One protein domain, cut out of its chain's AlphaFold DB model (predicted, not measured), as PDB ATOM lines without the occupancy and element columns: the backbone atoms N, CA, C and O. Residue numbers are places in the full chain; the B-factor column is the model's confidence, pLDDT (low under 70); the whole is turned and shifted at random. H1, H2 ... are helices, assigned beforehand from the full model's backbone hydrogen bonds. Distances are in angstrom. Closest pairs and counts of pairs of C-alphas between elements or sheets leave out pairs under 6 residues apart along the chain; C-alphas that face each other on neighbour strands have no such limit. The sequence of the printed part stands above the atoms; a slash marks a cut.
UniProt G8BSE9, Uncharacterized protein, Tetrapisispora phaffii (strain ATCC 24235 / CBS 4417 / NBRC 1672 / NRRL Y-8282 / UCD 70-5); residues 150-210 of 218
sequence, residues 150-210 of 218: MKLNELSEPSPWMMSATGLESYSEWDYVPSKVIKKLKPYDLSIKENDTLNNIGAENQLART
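Overview. This is residues 150 to 210 of the 218 residues of an uncharacterized protein of Tetrapisispora phaffii (strain ATCC 24235 / CBS 4417 / NBRC 1672 / NRRL Y-8282 / UCD 70-5) (UniProt G8BSE9). With little regular structure, this is a small knot of loops, residues 158 to 187 with the short helix H2, from which two ends stick out: residues 150 to 157 with H1, and a long arm, residues 188 to 210, that ends in H3. The printed part has 61 residues, 23 of them in three named helices in the order H1, H2, H3, with no named strand; the class is all helix. It is extended, with a radius of gyration of the C-alphas of 20.3 A and spans of 64 by 23 by 22 A.

Arrangement. H1, residues 150 to 155, H2, residues 179 to 182, and H3, residues 198 to 210, are apart from one another. O i to N i+4 pairs within hydrogen-bond range number 1 of 2 in H1 and 2 of 9 in H3, where O i to N i+3 gives 3 of 10; H2 is too short for an i+4 pair.

Along the chain. H1 begins at C-alpha 150 (126.760, 262.094, 241.330) and measures 9.6 A; H2 measures 5.0 A. H3 measures 20.7 A and ends at C-alpha 210 (128.462, 272.939, 305.656).

Size, cuts and confidence. The C-alphas farthest apart, of Lys 151 and Thr 210, are 66.0 A apart. The printed part has no cut; both links are long, 23 and 15 residues. The model's pLDDT is under 70 at residues 150 to 158 and 191 to 210.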
ATOM      1  N   MET A 150     126.240 262.745 240.121       60.59
ATOM      2  CA  MET A 150     126.760 262.094 241.330       60.59
ATOM      3  C   MET A 150     128.265 262.298 241.513       60.59
ATOM      4  O   MET A 150     128.704 262.512 242.638       60.59
ATOM      5  N   LYS A 151     129.048 262.318 240.429       59.09
ATOM      6  CA  LYS A 151     130.491 262.607 240.481       59.09
ATOM      7  C   LYS A 151     130.792 264.057 240.878       59.09
ATOM      8  O   LYS A 151     131.818 264.314 241.500       59.09
ATOM      9  N   LEU A 152     129.895 265.008 240.594       55.66
ATOM     10  CA  LEU A 152     130.038 266.391 241.075       55.66
ATOM     11  C   LEU A 152     129.946 266.515 242.605       55.66
ATOM     12  O   LEU A 152     130.587 267.398 243.167       55.66
ATOM     13  N   ASN A 153     129.238 265.609 243.289       56.66
ATOM     14  CA  ASN A 153     129.267 265.556 244.755       56.66
ATOM     15  C   ASN A 153     130.616 265.055 245.298       56.66
ATOM     16  O   ASN A 153     130.960 265.354 246.435       56.66
ATOM     17  N   GLU A 154     131.378 264.301 244.502       57.72
ATOM     18  CA  GLU A 154     132.625 263.655 244.926       57.72
ATOM     19  C   GLU A 154     133.837 264.601 244.838       57.72
ATOM     20  O   GLU A 154     134.781 264.478 245.617       57.72
ATOM     21  N   LEU A 155     133.804 265.600 243.942       55.72
ATOM     22  CA  LEU A 155     134.887 266.589 243.811       55.72
ATOM     23  C   LEU A 155     134.866 267.680 244.889       55.72
ATOM     24  O   LEU A 155     135.878 268.343 245.118       55.72
ATOM     25  N   SER A 156     133.741 267.861 245.565       58.19
ATOM     26  CA  SER A 156     133.621 268.801 246.668       58.19
ATOM     27  C   SER A 156     132.473 268.355 247.549       58.19
ATOM     28  O   SER A 156     131.411 268.953 247.455       58.19
ATOM     29  N   GLU A 157     132.634 267.307 248.363       63.66
ATOM     30  CA  GLU A 157     131.657 267.035 249.423       63.66
ATOM     31  C   GLU A 157     131.614 268.282 250.317       63.66
ATOM     32  O   GLU A 157     132.525 268.468 251.139       63.66
ATOM     33  N   PRO A 158     130.630 269.189 250.151       68.88
ATOM     34  CA  PRO A 158     130.571 270.360 250.985       68.88
ATOM     35  C   PRO A 158     130.130 269.794 252.317       68.88
ATOM     36  O   PRO A 158     129.065 269.183 252.436       68.88
ATOM     37  N   SER A 159     130.997 269.917 253.312       75.19
ATOM     38  CA  SER A 159     130.619 269.551 254.660       75.19
ATOM     39  C   SER A 159     129.255 270.189 254.962       75.19
ATOM     40  O   SER A 159     129.093 271.385 254.703       75.19
ATOM     41  N   PRO A 160     128.285 269.445 255.524       79.88
ATOM     42  CA  PRO A 160     126.958 269.983 255.836       79.88
ATOM     43  C   PRO A 160     127.017 271.158 256.825       79.88
ATOM     44  O   PRO A 160     126.026 271.840 257.044       79.88
ATOM     45  N   TRP A 161     128.187 271.387 257.426       84.06
ATOM     46  CA  TRP A 161     128.492 272.509 258.299       84.06
ATOM     47  C   TRP A 161     128.851 273.796 257.538       84.06
ATOM     48  O   TRP A 161     128.674 274.878 258.077       84.06
ATOM     49  N   MET A 162     129.342 273.697 256.298       83.25
ATOM     50  CA  MET A 162     129.860 274.832 255.519       83.25
ATOM     51  C   MET A 162     128.785 275.563 254.712       83.25
ATOM     52  O   MET A 162     128.997 276.702 254.305       83.25
ATOM     53  N   MET A 163     127.638 274.927 254.473       85.81
ATOM     54  CA  MET A 163     126.561 275.486 253.659       85.81
ATOM     55  C   MET A 163     125.211 275.326 254.346       85.81
ATOM     56  O   MET A 163     124.966 274.356 255.064       85.81
ATOM     57  N   SER A 164     124.313 276.275 254.092       84.25
ATOM     58  CA  SER A 164     122.923 276.186 254.534       84.25
ATOM     59  C   SER A 164     122.214 274.986 253.898       84.25
ATOM     60  O   SER A 164     122.524 274.587 252.775       84.25
ATOM     61  N   ALA A 165     121.196 274.450 254.576       77.88
ATOM     62  CA  ALA A 165     120.380 273.334 254.084       77.88
ATOM     63  C   ALA A 165     119.696 273.627 252.733       77.88
ATOM     64  O   ALA A 165     119.348 272.704 252.001       77.88
ATOM     65  N   THR A 166     119.502 274.906 252.394       80.31
ATOM     66  CA  THR A 166     118.957 275.357 251.102       80.31
ATOM     67  C   THR A 166     120.031 275.610 250.043       80.31
ATOM     68  O   THR A 166     119.693 275.912 248.900       80.31
ATOM     69  N   GLY A 167     121.315 275.523 250.403       79.81
ATOM     70  CA  GLY A 167     122.452 275.789 249.521       79.81
ATOM     71  C   GLY A 167     122.619 277.255 249.102       79.81
ATOM     72  O   GLY A 167     123.433 277.537 248.229       79.81
ATOM     73  N   LEU A 168     121.853 278.184 249.687       82.00
ATOM     74  CA  LEU A 168     121.864 279.605 249.312       82.00
ATOM     75  C   LEU A 168     122.949 280.421 250.022       82.00
ATOM     76  O   LEU A 168     123.356 281.467 249.523       82.00
ATOM     77  N   GLU A 169     123.404 279.956 251.181       86.31
ATOM     78  CA  GLU A 169     124.354 280.665 252.035       86.31
ATOM     79  C   GLU A 169     125.537 279.752 252.355       86.31
ATOM     80  O   GLU A 169     125.355 278.564 252.642       86.31
ATOM     81  N   SER A 170     126.738 280.325 252.303       88.19
ATOM     82  CA  SER A 170     127.991 279.686 252.701       88.19
ATOM     83  C   SER A 170     128.506 280.357 253.967       88.19
ATOM     84  O   SER A 170     128.487 281.585 254.069       88.19
ATOM     85  N   TYR A 171     128.988 279.558 254.910       88.75
ATOM     86  CA  TYR A 171     129.464 280.021 256.211       88.75
ATOM     87  C   TYR A 171     130.996 280.070 256.223       88.75
ATOM     88  O   TYR A 171     131.659 279.050 256.422       88.75
ATOM     89  N   SER A 172     131.564 281.259 255.999       90.38
ATOM     90  CA  SER A 172     133.024 281.484 255.976       90.38
ATOM     91  C   SER A 172     133.721 281.189 257.312       90.38
ATOM     92  O   SER A 172     134.934 280.999 257.380       90.38
ATOM     93  N   GLU A 173     132.955 281.106 258.398       91.62
ATOM     94  CA  GLU A 173     133.437 280.768 259.733       91.62
ATOM     95  C   GLU A 173     134.033 279.352 259.791       91.62
ATOM     96  O   GLU A 173     134.886 279.072 260.637       91.62
ATOM     97  N   TRP A 174     133.620 278.464 258.883       89.00
ATOM     98  CA  TRP A 174     134.099 277.084 258.821       89.00
ATOM     99  C   TRP A 174     135.397 276.906 258.024       89.00
ATOM    100  O   TRP A 174     136.026 275.854 258.152       89.00
ATOM    101  N   ASP A 175     135.851 277.920 257.281       87.56
ATOM    102  CA  ASP A 175     137.049 277.833 256.426       87.56
ATOM    103  C   ASP A 175     138.343 277.643 257.234       87.56
ATOM    104  O   ASP A 175     139.296 277.007 256.779       87.56
ATOM    105  N   TYR A 176     138.371 278.146 258.471       92.06
ATOM    106  CA  TYR A 176     139.519 278.019 259.376       92.06
ATOM    107  C   TYR A 176     139.523 276.710 260.176       92.06
ATOM    108  O   TYR A 176     140.469 276.440 260.922       92.06
ATOM    109  N   VAL A 177     138.476 275.887 260.055       89.88
ATOM    110  CA  VAL A 177     138.348 274.647 260.820       89.88
ATOM    111  C   VAL A 177     138.985 273.494 260.035       89.88
ATOM    112  O   VAL A 177     138.575 273.200 258.913       89.88
ATOM    113  N   PRO A 178     139.967 272.764 260.601       91.62
ATOM    114  CA  PRO A 178     140.588 271.649 259.897       91.62
ATOM    115  C   PRO A 178     139.572 270.574 259.501       91.62
ATOM    116  O   PRO A 178     138.767 270.127 260.320       91.62
ATOM    117  N   SER A 179     139.690 270.052 258.279       83.38
ATOM    118  CA  SER A 179     138.807 269.002 257.744       83.38
ATOM    119  C   SER A 179     138.722 267.754 258.637       83.38
ATOM    120  O   SER A 179     137.681 267.102 258.713       83.38
ATOM    121  N   LYS A 180     139.792 267.445 259.383       88.38
ATOM    122  CA  LYS A 180     139.831 266.362 260.383       88.38
ATOM    123  C   LYS A 180     138.831 266.558 261.530       88.38
ATOM    124  O   LYS A 180     138.366 265.565 262.085       88.38
ATOM    125  N   VAL A 181     138.550 267.804 261.913       89.25
ATOM    126  CA  VAL A 181     137.581 268.162 262.961       89.25
ATOM    127  C   VAL A 181     136.178 268.126 262.378       89.25
ATOM    128  O   VAL A 181     135.323 267.435 262.920       89.25
ATOM    129  N   ILE A 182     135.985 268.769 261.225       87.56
ATOM    130  CA  ILE A 182     134.701 268.840 260.520       87.56
ATOM    131  C   ILE A 182     134.111 267.439 260.279       87.56
ATOM    132  O   ILE A 182     132.944 267.201 260.570       87.56
ATOM    133  N   LYS A 183     134.932 266.473 259.845       84.94
ATOM    134  CA  LYS A 183     134.498 265.082 259.601       84.94
ATOM    135  C   LYS A 183     134.086 264.309 260.861       84.94
ATOM    136  O   LYS A 183     133.426 263.281 260.750       84.94
ATOM    137  N   LYS A 184     134.502 264.753 262.052       87.19
ATOM    138  CA  LYS A 184     134.136 264.126 263.335       87.19
ATOM    139  C   LYS A 184     132.873 264.727 263.945       87.19
ATOM    140  O   LYS A 184     132.343 264.153 264.894       87.19
ATOM    141  N   LEU A 185     132.416 265.869 263.433       85.44
ATOM    142  CA  LEU A 185     131.203 266.512 263.908       85.44
ATOM    143  C   LEU A 185     130.002 265.677 263.483       85.44
ATOM    144  O   LEU A 185     129.746 265.476 262.296       85.44
ATOM    145  N   LYS A 186     129.267 265.199 264.478       81.19
ATOM    146  CA  LYS A 186     127.961 264.589 264.285       81.19
ATOM    147  C   LYS A 186     126.890 265.639 264.576       81.19
ATOM    148  O   LYS A 186     127.100 266.468 265.466       81.19
ATOM    149  N   PRO A 187     125.756 265.626 263.860       82.19
ATOM    150  CA  PRO A 187     124.576 266.340 264.330       82.19
ATOM    151  C   PRO A 187     124.235 265.878 265.753       82.19
ATOM    152  O   PRO A 187     124.575 264.756 266.121       82.19
ATOM    153  N   TYR A 188     123.615 266.763 266.540       76.56
ATOM    154  CA  TYR A 188     123.320 266.574 267.966       76.56
ATOM    155  C   TYR A 188     122.976 265.117 268.322       76.56
ATOM    156  O   TYR A 188     121.893 264.630 267.998       76.56
ATOM    157  N   ASP A 189     123.891 264.434 269.017       73.38
ATOM    158  CA  ASP A 189     123.618 263.124 269.602       73.38
ATOM    159  C   ASP A 189     122.718 263.354 270.825       73.38
ATOM    160  O   ASP A 189     123.173 263.768 271.891       73.38
ATOM    161  N   LEU A 190     121.419 263.074 270.684       70.44
ATOM    162  CA  LEU A 190     120.458 263.106 271.796       70.44
ATOM    163  C   LEU A 190     120.721 262.009 272.845       70.44
ATOM    164  O   LEU A 190     119.996 261.917 273.832       70.44
ATOM    165  N   SER A 191     121.765 261.189 272.674       63.06
ATOM    166  CA  SER A 191     122.221 260.248 273.692       63.06
ATOM    167  C   SER A 191     122.990 260.983 274.792       63.06
ATOM    168  O   SER A 191     124.195 260.787 274.978       63.06
ATOM    169  N   ILE A 192     122.288 261.823 275.549       62.25
ATOM    170  CA  ILE A 192     122.695 262.137 276.914       62.25
ATOM    171  C   ILE A 192     122.678 260.791 277.636       62.25
ATOM    172  O   ILE A 192     121.621 260.252 277.956       62.25
ATOM    173  N   LYS A 193     123.852 260.186 277.823       60.44
ATOM    174  CA  LYS A 193     123.978 259.051 278.729       60.44
ATOM    175  C   LYS A 193     123.651 259.602 280.112       60.44
ATOM    176  O   LYS A 193     124.417 260.396 280.648       60.44
ATOM    177  N   GLU A 194     122.528 259.181 280.683       58.12
ATOM    178  CA  GLU A 194     122.038 259.557 282.023       58.12
ATOM    179  C   GLU A 194     123.038 259.271 283.169       58.12
ATOM    180  O   GLU A 194     122.768 259.564 284.330       58.12
ATOM    181  N   ASN A 195     124.219 258.731 282.865       55.81
ATOM    182  CA  ASN A 195     125.215 258.305 283.838       55.81
ATOM    183  C   ASN A 195     126.194 259.414 284.264       55.81
ATOM    184  O   ASN A 195     126.827 259.268 285.307       55.81
ATOM    185  N   ASP A 196     126.299 260.526 283.525       54.47
ATOM    186  CA  ASP A 196     127.252 261.599 283.870       54.47
ATOM    187  C   ASP A 196     126.632 262.703 284.749       54.47
ATOM    188  O   ASP A 196     127.348 263.448 285.424       54.47
ATOM    189  N   THR A 197     125.301 262.794 284.818       54.06
ATOM    190  CA  THR A 197     124.607 263.812 285.628       54.06
ATOM    191  C   THR A 197     124.432 263.408 287.093       54.06
ATOM    192  O   THR A 197     124.357 264.280 287.956       54.06
ATOM    193  N   LEU A 198     124.437 262.111 287.422       53.75
ATOM    194  CA  LEU A 198     124.215 261.646 288.800       53.75
ATOM    195  C   LEU A 198     125.441 261.792 289.716       53.75
ATOM    196  O   LEU A 198     125.279 261.958 290.924       53.75
ATOM    197  N   ASN A 199     126.660 261.814 289.168       54.16
ATOM    198  CA  ASN A 199     127.877 261.907 289.984       54.16
ATOM    199  C   ASN A 199     128.202 263.343 290.440       54.16
ATOM    200  O   ASN A 199     128.849 263.521 291.470       54.16
ATOM    201  N   ASN A 200     127.710 264.371 289.739       53.62
ATOM    202  CA  ASN A 200     127.969 265.774 290.101       53.62
ATOM    203  C   ASN A 200     126.953 266.360 291.098       53.62
ATOM    204  O   ASN A 200     127.298 267.242 291.882       53.62
ATOM    205  N   ILE A 201     125.726 265.830 291.161       54.22
ATOM    206  CA  ILE A 201     124.685 266.322 292.086       54.22
ATOM    207  C   ILE A 201     124.995 265.937 293.552       54.22
ATOM    208  O   ILE A 201     124.559 266.604 294.497       54.22
ATOM    209  N   GLY A 202     125.794 264.885 293.767       46.53
ATOM    210  CA  GLY A 202     126.229 264.448 295.098       46.53
ATOM    211  C   GLY A 202     127.279 265.353 295.759       46.53
ATOM    212  O   GLY A 202     127.350 265.393 296.990       46.53
ATOM    213  N   ALA A 203     128.063 266.099 294.972       51.28
ATOM    214  CA  ALA A 203     129.146 266.946 295.479       51.28
ATOM    215  C   ALA A 203     128.662 268.348 295.903       51.28
ATOM    216  O   ALA A 203     129.071 268.851 296.952       51.28
ATOM    217  N   GLU A 204     127.725 268.957 295.167       52.06
ATOM    218  CA  GLU A 204     127.197 270.291 295.512       52.06
ATOM    219  C   GLU A 204     126.314 270.290 296.772       52.06
ATOM    220  O   GLU A 204     126.333 271.241 297.561       52.06
ATOM    221  N   ASN A 205     125.593 269.197 297.041       53.28
ATOM    222  CA  ASN A 205     124.707 269.120 298.207       53.28
ATOM    223  C   ASN A 205     125.447 268.983 299.554       53.28
ATOM    224  O   ASN A 205     124.862 269.252 300.609       53.28
ATOM    225  N   GLN A 206     126.733 268.608 299.549       53.94
ATOM    226  CA  GLN A 206     127.547 268.519 300.770       53.94
ATOM    227  C   GLN A 206     128.195 269.860 301.152       53.94
ATOM    228  O   GLN A 206     128.309 270.164 302.344       53.94
ATOM    229  N   LEU A 207     128.514 270.708 300.169       52.62
ATOM    230  CA  LEU A 207     129.012 272.076 300.386       52.62
ATOM    231  C   LEU A 207     127.909 273.022 300.891       52.62
ATOM    232  O   LEU A 207     128.145 273.854 301.768       52.62
ATOM    233  N   ALA A 208     126.667 272.849 300.428       52.97
ATOM    234  CA  ALA A 208     125.537 273.657 300.896       52.97
ATOM    235  C   ALA A 208     125.137 273.365 302.360       52.97
ATOM    236  O   ALA A 208     124.658 274.254 303.071       52.97
ATOM    237  N   ARG A 209     125.351 272.131 302.846       54.78
ATOM    238  CA  ARG A 209     125.073 271.755 304.247       54.78
ATOM    239  C   ARG A 209     126.130 272.272 305.225       54.78
ATOM    240  O   ARG A 209     125.778 272.616 306.351       54.78
ATOM    241  N   THR A 210     127.390 272.385 304.809       54.06
ATOM    242  CA  THR A 210     128.462 272.939 305.656       54.06
ATOM    243  C   THR A 210     128.345 274.456 305.807       54.06
ATOM    244  O   THR A 210     128.492 274.966 306.916       54.06
TER     245      THR A 210